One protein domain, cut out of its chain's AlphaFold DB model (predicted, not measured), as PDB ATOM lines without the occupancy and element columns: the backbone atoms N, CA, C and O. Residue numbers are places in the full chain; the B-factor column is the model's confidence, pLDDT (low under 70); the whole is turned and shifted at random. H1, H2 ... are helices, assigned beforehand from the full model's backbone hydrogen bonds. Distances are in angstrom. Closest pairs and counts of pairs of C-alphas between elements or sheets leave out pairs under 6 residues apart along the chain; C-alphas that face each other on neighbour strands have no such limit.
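Overview. This is residues 1 to 60 of the 60 residues of an uncharacterized protein of Collinsella aerofaciens (UniProt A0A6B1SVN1). One long helix, H3, runs slantwise through a flat, open layout in the shape of a zigzag, with the short helices H1 and H2 on one side of it. Beyond its last residue the chain folds back on the other side through residues 40 to 48 to H4, which touches no helix. The printed part has 60 residues with four named helices, in the order H1, H2, H3, H4, and no named strand; its class is all helix. It is only just loose, close to compact, with a radius of gyration of the C-alphas of 12.9 A and spans of 37 by 27 by 11 A.

Arrangement. Start at H3, residues 20 to 39, and look at its residues 20 to 23, which alone touch H2, residues 12 to 16. The two touch only at the corner by their link; their closest C-alphas, of Ala 14 and Tyr 23, are 5.0 A apart. Step on to H1, residues 2 to 6, which only just touches H2, with 3 pairs of C-alphas within 8 A, and only at the corner by their link. The closest C-alphas there, of Glu 6 and Trp 12, are 6.4 A apart. H1 and H3 are apart. H4, residues 49 to 55, is apart from H1, H2 and H3. In all four helices every O i to N i+4 pair is within hydrogen-bond range.

Along the chain. Find C-alpha 20 at (96.760, 145.174, 130.741); from there H3 runs 28.3 A to C-alpha 39 at (112.419, 140.989, 153.962). H4 covers 9.9 A and ends at C-alpha 55, at (96.562, 153.241, 142.860). H1 and H2 each measure 6.1 A from first to last C-alpha.

Size, cuts and confidence. The two C-alphas farthest apart, of Met 1 and Glu 49, are 38.7 A apart. The printed part has no cut, and no link is long: H1 to H2 and H2 to H3 are tight, H3 to H4 is short. The mean pLDDT of the printed part is 90.8, and residue 1 alone is under 70.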
ATOM      1  N   MET A   1     109.024 128.611 125.669       60.38
ATOM      2  CA  MET A   1     109.014 130.060 125.370       60.38
ATOM      3  C   MET A   1     108.442 130.833 126.556       60.38
ATOM      4  O   MET A   1     109.131 131.704 127.062       60.38
ATOM      5  N   ASN A   2     107.268 130.442 127.065       71.44
ATOM      6  CA  ASN A   2     106.586 131.105 128.190       71.44
ATOM      7  C   ASN A   2     107.391 131.103 129.502       71.44
ATOM      8  O   ASN A   2     107.371 132.088 130.226       71.44
ATOM      9  N   SER A   3     108.201 130.066 129.750       78.00
ATOM     10  CA  SER A   3     108.968 129.919 130.998       78.00
ATOM     11  C   SER A   3     109.961 131.055 131.287       78.00
ATOM     12  O   SER A   3     110.255 131.318 132.446       78.00
ATOM     13  N   VAL A   4     110.491 131.733 130.257       84.44
ATOM     14  CA  VAL A   4     111.386 132.900 130.430       84.44
ATOM     15  C   VAL A   4     110.596 134.146 130.834       84.44
ATOM     16  O   VAL A   4     111.106 135.027 131.521       84.44
ATOM     17  N   ILE A   5     109.345 134.241 130.395       84.06
ATOM     18  CA  ILE A   5     108.481 135.385 130.677       84.06
ATOM     19  C   ILE A   5     107.874 135.222 132.070       84.06
ATOM     20  O   ILE A   5     108.008 136.117 132.900       84.06
ATOM     21  N   GLU A   6     107.344 134.041 132.377       84.94
ATOM     22  CA  GLU A   6     106.795 133.702 133.694       84.94
ATOM     23  C   GLU A   6     107.843 133.825 134.813       84.94
ATOM     24  O   GLU A   6     107.532 134.321 135.896       84.94
ATOM     25  N   SER A   7     109.116 133.490 134.550       88.31
ATOM     26  CA  SER A   7     110.197 133.658 135.538       88.31
ATOM     27  C   SER A   7     110.451 135.115 135.940       88.31
ATOM     28  O   SER A   7     111.149 135.366 136.918       88.31
ATOM     29  N   ASN A   8     109.914 136.080 135.190       89.88
ATOM     30  CA  ASN A   8     109.990 137.511 135.484       89.88
ATOM     31  C   ASN A   8     108.722 138.041 136.175       89.88
ATOM     32  O   ASN A   8     108.474 139.250 136.149       89.88
ATOM     33  N   LEU A   9     107.943 137.147 136.801       92.75
ATOM     34  CA  LEU A   9     106.705 137.471 137.517       92.75
ATOM     35  C   LEU A   9     105.663 138.115 136.593       92.75
ATOM     36  O   LEU A   9     104.987 139.080 136.952       92.75
ATOM     37  N   ILE A  10     105.590 137.608 135.364       92.44
ATOM     38  CA  ILE A  10     104.640 138.057 134.353       92.44
ATOM     39  C   ILE A  10     103.572 136.984 134.184       92.44
ATOM     40  O   ILE A  10     103.890 135.830 133.900       92.44
ATOM     41  N   ASP A  11     102.315 137.398 134.313       92.88
ATOM     42  CA  ASP A  11     101.164 136.602 133.901       92.88
ATOM     43  C   ASP A  11     101.149 136.507 132.368       92.88
ATOM     44  O   ASP A  11     100.950 137.504 131.664       92.88
ATOM     45  N   TRP A  12     101.440 135.310 131.857       91.31
ATOM     46  CA  TRP A  12     101.510 135.048 130.424       91.31
ATOM     47  C   TRP A  12     100.144 135.167 129.744       91.31
ATOM     48  O   TRP A  12     100.064 135.685 128.629       91.31
ATOM     49  N   ASP A  13      99.078 134.730 130.412       93.00
ATOM     50  CA  ASP A  13      97.735 134.724 129.841       93.00
ATOM     51  C   ASP A  13      97.199 136.152 129.729       93.00
ATOM     52  O   ASP A  13      96.667 136.533 128.686       93.00
ATOM     53  N   ALA A  14      97.409 136.987 130.747       94.12
ATOM     54  CA  ALA A  14      97.070 138.407 130.665       94.12
ATOM     55  C   ALA A  14      97.891 139.128 129.580       94.12
ATOM     56  O   ALA A  14      97.366 139.965 128.847       94.12
ATOM     57  N   PHE A  15      99.174 138.772 129.441       91.75
ATOM     58  CA  PHE A  15     100.065 139.364 128.444       91.75
ATOM     59  C   PHE A  15      99.659 139.031 127.001       91.75
ATOM     60  O   PHE A  15      99.619 139.927 126.165       91.75
ATOM     61  N   ILE A  16      99.357 137.765 126.690       95.00
ATOM     62  CA  ILE A  16      99.043 137.348 125.313       95.00
ATOM     63  C   ILE A  16      97.652 137.806 124.850       95.00
ATOM     64  O   ILE A  16      97.408 137.889 123.648       95.00
ATOM     65  N   ASN A  17      96.752 138.103 125.791       96.50
ATOM     66  CA  ASN A  17      95.392 138.564 125.513       96.50
ATOM     67  C   ASN A  17      95.238 140.097 125.557       96.50
ATOM     68  O   ASN A  17      94.109 140.579 125.483       96.50
ATOM     69  N   ASP A  18      96.334 140.857 125.690       94.69
ATOM     70  CA  ASP A  18      96.324 142.322 125.858       94.69
ATOM     71  C   ASP A  18      95.458 142.811 127.048       94.69
ATOM     72  O   ASP A  18      94.972 143.946 127.069       94.69
ATOM     73  N   ASP A  19      95.289 141.980 128.083       96.19
ATOM     74  CA  ASP A  19      94.603 142.359 129.323       96.19
ATOM     75  C   ASP A  19      95.585 143.075 130.261       96.19
ATOM     76  O   ASP A  19      96.148 142.508 131.203       96.19
ATOM     77  N   PHE A  20      95.823 144.356 129.973       90.62
ATOM     78  CA  PHE A  20      96.760 145.174 130.741       90.62
ATOM     79  C   PHE A  20      96.340 145.354 132.206       90.62
ATOM     80  O   PHE A  20      97.203 145.439 133.085       90.62
ATOM     81  N   ASP A  21      95.040 145.369 132.499       91.56
ATOM     82  CA  ASP A  21      94.544 145.533 133.865       91.56
ATOM     83  C   ASP A  21      94.849 144.303 134.725       91.56
ATOM     84  O   ASP A  21      95.294 144.450 135.875       91.56
ATOM     85  N   ALA A  22      94.645 143.096 134.186       92.44
ATOM     86  CA  ALA A  22      95.045 141.854 134.840       92.44
ATOM     87  C   ALA A  22      96.573 141.734 134.920       92.44
ATOM     88  O   ALA A  22      97.103 141.432 135.991       92.44
ATOM     89  N   TYR A  23      97.278 142.077 133.838       93.56
ATOM     90  CA  TYR A  23      98.738 142.032 133.758       93.56
ATOM     91  C   TYR A  23      99.402 142.857 134.865       93.56
ATOM     92  O   TYR A  23     100.223 142.346 135.632       93.56
ATOM     93  N   PHE A  24      99.031 144.138 134.990       91.44
ATOM     94  CA  PHE A  24      99.610 145.002 136.016       91.44
ATOM     95  C   PHE A  24      99.160 144.590 137.418       91.44
ATOM     96  O   PHE A  24      99.963 144.701 138.346       91.44
ATOM     97  N   LYS A  25      97.934 144.060 137.589       91.38
ATOM     98  CA  LYS A  25      97.497 143.517 138.887       91.38
ATOM     99  C   LYS A  25      98.430 142.405 139.339       91.38
ATOM    100  O   LYS A  25      99.041 142.511 140.399       91.38
ATOM    101  N   ALA A  26      98.514 141.351 138.531       93.12
ATOM    102  CA  ALA A  26      99.223 140.129 138.867       93.12
ATOM    103  C   ALA A  26     100.697 140.430 139.140       93.12
ATOM    104  O   ALA A  26     101.260 139.973 140.134       93.12
ATOM    105  N   ARG A  27     101.291 141.297 138.315       94.06
ATOM    106  CA  ARG A  27     102.688 141.693 138.458       94.06
ATOM    107  C   ARG A  27     102.963 142.494 139.728       94.06
ATOM    108  O   ARG A  27     103.982 142.255 140.372       94.06
ATOM    109  N   VAL A  28     102.089 143.431 140.105       93.44
ATOM    110  CA  VAL A  28     102.262 144.189 141.356       93.44
ATOM    111  C   VAL A  28     102.165 143.261 142.567       93.44
ATOM    112  O   VAL A  28     103.032 143.346 143.434       93.44
ATOM    113  N   MET A  29     101.196 142.340 142.600       93.12
ATOM    114  CA  MET A  29     101.093 141.371 143.700       93.12
ATOM    115  C   MET A  29     102.350 140.515 143.811       93.12
ATOM    116  O   MET A  29     102.956 140.452 144.875       93.12
ATOM    117  N   ALA A  30     102.794 139.935 142.694       94.50
ATOM    118  CA  ALA A  30     103.953 139.054 142.674       94.50
ATOM    119  C   ALA A  30     105.245 139.767 143.112       94.50
ATOM    120  O   ALA A  30     106.088 139.177 143.788       94.50
ATOM    121  N   LEU A  31     105.404 141.048 142.762       94.19
ATOM    122  CA  LEU A  31     106.531 141.860 143.225       94.19
ATOM    123  C   LEU A  31     106.462 142.142 144.729       94.19
ATOM    124  O   LEU A  31     107.486 142.045 145.404       94.19
ATOM    125  N   LEU A  32     105.285 142.487 145.256       94.12
ATOM    126  CA  LEU A  32     105.108 142.717 146.691       94.12
ATOM    127  C   LEU A  32     105.391 141.440 147.487       94.12
ATOM    128  O   LEU A  32     106.143 141.497 148.455       94.12
ATOM    129  N   ASP A  33     104.903 140.292 147.023       94.62
ATOM    130  CA  ASP A  33     105.143 138.993 147.659       94.62
ATOM    131  C   ASP A  33     106.639 138.626 147.640       94.62
ATOM    132  O   ASP A  33     107.189 138.151 148.634       94.62
ATOM    133  N   ALA A  34     107.342 138.907 146.534       95.19
ATOM    134  CA  ALA A  34     108.788 138.705 146.444       95.19
ATOM    135  C   ALA A  34     109.568 139.607 147.419       95.19
ATOM    136  O   ALA A  34     110.560 139.173 148.011       95.19
ATOM    137  N   ILE A  35     109.118 140.851 147.615       94.00
ATOM    138  CA  ILE A  35     109.705 141.775 148.594       94.00
ATOM    139  C   ILE A  35     109.429 141.293 150.023       94.00
ATOM    140  O   ILE A  35     110.347 141.280 150.841       94.00
ATOM    141  N   GLU A  36     108.201 140.873 150.333       95.81
ATOM    142  CA  GLU A  36     107.842 140.315 151.643       95.81
ATOM    143  C   GLU A  36     108.689 139.087 151.977       95.81
ATOM    144  O   GLU A  36     109.236 138.993 153.079       95.81
ATOM    145  N   PHE A  37     108.866 138.191 151.004       96.00
ATOM    146  CA  PHE A  37     109.731 137.024 151.128       96.00
ATOM    147  C   PHE A  37     111.187 137.422 151.404       96.00
ATOM    148  O   PHE A  37     111.806 136.892 152.326       96.00
ATOM    149  N   ALA A  38     111.729 138.387 150.654       96.88
ATOM    150  CA  ALA A  38     113.105 138.851 150.829       96.88
ATOM    151  C   ALA A  38     113.338 139.550 152.180       96.88
ATOM    152  O   ALA A  38     114.427 139.457 152.746       96.88
ATOM    153  N   LEU A  39     112.330 140.257 152.698       96.19
ATOM    154  CA  LEU A  39     112.419 140.989 153.962       96.19
ATOM    155  C   LEU A  39     112.014 140.153 155.185       96.19
ATOM    156  O   LEU A  39     112.295 140.568 156.310       96.19
ATOM    157  N   GLY A  40     111.329 139.023 154.992       96.81
ATOM    158  CA  GLY A  40     110.780 138.201 156.073       96.81
ATOM    159  C   GLY A  40     109.668 138.892 156.872       96.81
ATOM    160  O   GLY A  40     109.444 138.553 158.034       96.81
ATOM    161  N   LYS A  41     108.997 139.889 156.286       94.50
ATOM    162  CA  LYS A  41     107.910 140.648 156.921       94.50
ATOM    163  C   LYS A  41     106.841 141.014 155.902       94.50
ATOM    164  O   LYS A  41     107.164 141.287 154.751       94.50
ATOM    165  N   SER A  42     105.594 141.082 156.358       92.75
ATOM    166  CA  SER A  42     104.474 141.530 155.530       92.75
ATOM    167  C   SER A  42     104.525 143.045 155.299       92.75
ATOM    168  O   SER A  42     104.910 143.815 156.185       92.75
ATOM    169  N   ILE A  43     104.150 143.460 154.090       91.62
ATOM    170  CA  ILE A  43     103.903 144.841 153.697       91.62
ATOM    171  C   ILE A  43     102.470 145.180 154.108       91.62
ATOM    172  O   ILE A  43     101.507 144.579 153.633       91.62
ATOM    173  N   SER A  44     102.332 146.162 154.995       90.75
ATOM    174  CA  SER A  44     101.025 146.642 155.431       90.75
ATOM    175  C   SER A  44     100.299 147.413 154.329       90.75
ATOM    176  O   SER A  44     100.868 147.823 153.319       90.75
ATOM    177  N   ASP A  45      99.013 147.646 154.570       90.56
ATOM    178  CA  ASP A  45      98.177 148.602 153.846       90.56
ATOM    179  C   ASP A  45      97.811 148.244 152.400       90.56
ATOM    180  O   ASP A  45      97.127 149.028 151.740       90.56
ATOM    181  N   ARG A  46      98.162 147.044 151.922       90.62
ATOM    182  CA  ARG A  46      97.837 146.541 150.574       90.62
ATOM    183  C   ARG A  46      96.337 146.605 150.238       90.62
ATOM    184  O   ARG A  46      95.988 146.984 149.122       90.62
ATOM    185  N   GLY A  47      95.458 146.328 151.203       88.88
ATOM    186  CA  GLY A  47      93.999 146.390 151.041       88.88
ATOM    187  C   GLY A  47      93.316 147.680 151.509       88.88
ATOM    188  O   GLY A  47      92.090 147.738 151.562       88.88
ATOM    189  N   THR A  48      94.063 148.717 151.905       92.56
ATOM    190  CA  THR A  48      93.454 149.908 152.529       92.56
ATOM    191  C   THR A  48      92.787 150.844 151.524       92.56
ATOM    192  O   THR A  48      93.183 150.928 150.360       92.56
ATOM    193  N   GLU A  49      91.819 151.640 151.995       92.56
ATOM    194  CA  GLU A  49      91.224 152.720 151.194       92.56
ATOM    195  C   GLU A  49      92.268 153.708 150.667       92.56
ATOM    196  O   GLU A  49      92.113 154.235 149.571       92.56
ATOM    197  N   GLU A  50      93.329 153.967 151.434       91.94
ATOM    198  CA  GLU A  50      94.412 154.850 151.005       91.94
ATOM    199  C   GLU A  50      95.157 154.265 149.798       91.94
ATOM    200  O   GLU A  50      95.437 154.980 148.834       91.94
ATOM    201  N   THR A  51      95.405 152.955 149.793       91.50
ATOM    202  CA  THR A  51      95.991 152.252 148.645       91.50
ATOM    203  C   THR A  51      95.062 152.293 147.434       91.50
ATOM    204  O   THR A  51      95.507 152.634 146.337       91.50
ATOM    205  N   VAL A  52      93.758 152.082 147.627       92.38
ATOM    206  CA  VAL A  52      92.773 152.234 146.543       92.38
ATOM    207  C   VAL A  52      92.754 153.668 146.007       92.38
ATOM    208  O   VAL A  52      92.737 153.860 144.794       92.38
ATOM    209  N   LYS A  53      92.818 154.690 146.868       92.19
ATOM    210  CA  LYS A  53      92.855 156.102 146.445       92.19
ATOM    211  C   LYS A  53      94.107 156.439 145.638       92.19
ATOM    212  O   LYS A  53      94.018 157.206 144.685       92.19
ATOM    213  N   ARG A  54      95.263 155.883 146.011       89.25
ATOM    214  CA  ARG A  54      96.545 156.161 145.341       89.25
ATOM    215  C   ARG A  54      96.724 155.403 144.032       89.25
ATOM    216  O   ARG A  54      97.280 155.961 143.092       89.25
ATOM    217  N   PHE A  55      96.278 154.151 143.976       85.56
ATOM    218  CA  PHE A  55      96.562 153.241 142.860       85.56
ATOM    219  C   PHE A  55      95.316 152.835 142.063       85.56
ATOM    220  O   PHE A  55      95.414 152.062 141.115       85.56
ATOM    221  N   GLY A  56      94.137 153.335 142.440       88.38
ATOM    222  CA  GLY A  56      92.854 153.041 141.796       88.38
ATOM    223  C   GLY A  56      92.273 151.664 142.126       88.38
ATOM    224  O   GLY A  56      91.193 151.333 141.642       88.38
ATOM    225  N   ARG A  57      92.968 150.842 142.926       88.12
ATOM    226  CA  ARG A  57      92.573 149.462 143.250       88.12
ATOM    227  C   ARG A  57      93.261 148.925 144.505       88.12
ATOM    228  O   ARG A  57      94.284 149.458 144.926       88.12
ATOM    229  N   SER A  58      92.717 147.838 145.052       90.00
ATOM    230  CA  SER A  58      93.376 147.055 146.106       90.00
ATOM    231  C   SER A  58      94.600 146.313 145.553       90.00
ATOM    232  O   SER A  58      94.567 145.832 144.413       90.00
ATOM    233  N   LEU A  59      95.650 146.224 146.374       88.31
ATOM    234  CA  LEU A  59      96.874 145.447 146.149       88.31
ATOM    235  C   LEU A  59      96.892 144.141 146.978       88.31
ATOM    236  O   LEU A  59      97.961 143.626 147.322       88.31
ATOM    237  N   GLU A  60      95.698 143.622 147.273       81.25
ATOM    238  CA  GLU A  60      95.422 142.239 147.699       81.25
ATOM    239  C   GLU A  60      94.833 141.373 146.567       81.25
ATOM    240  O   GLU A  60      94.054 141.881 145.709       81.25
TER     241      GLU A  60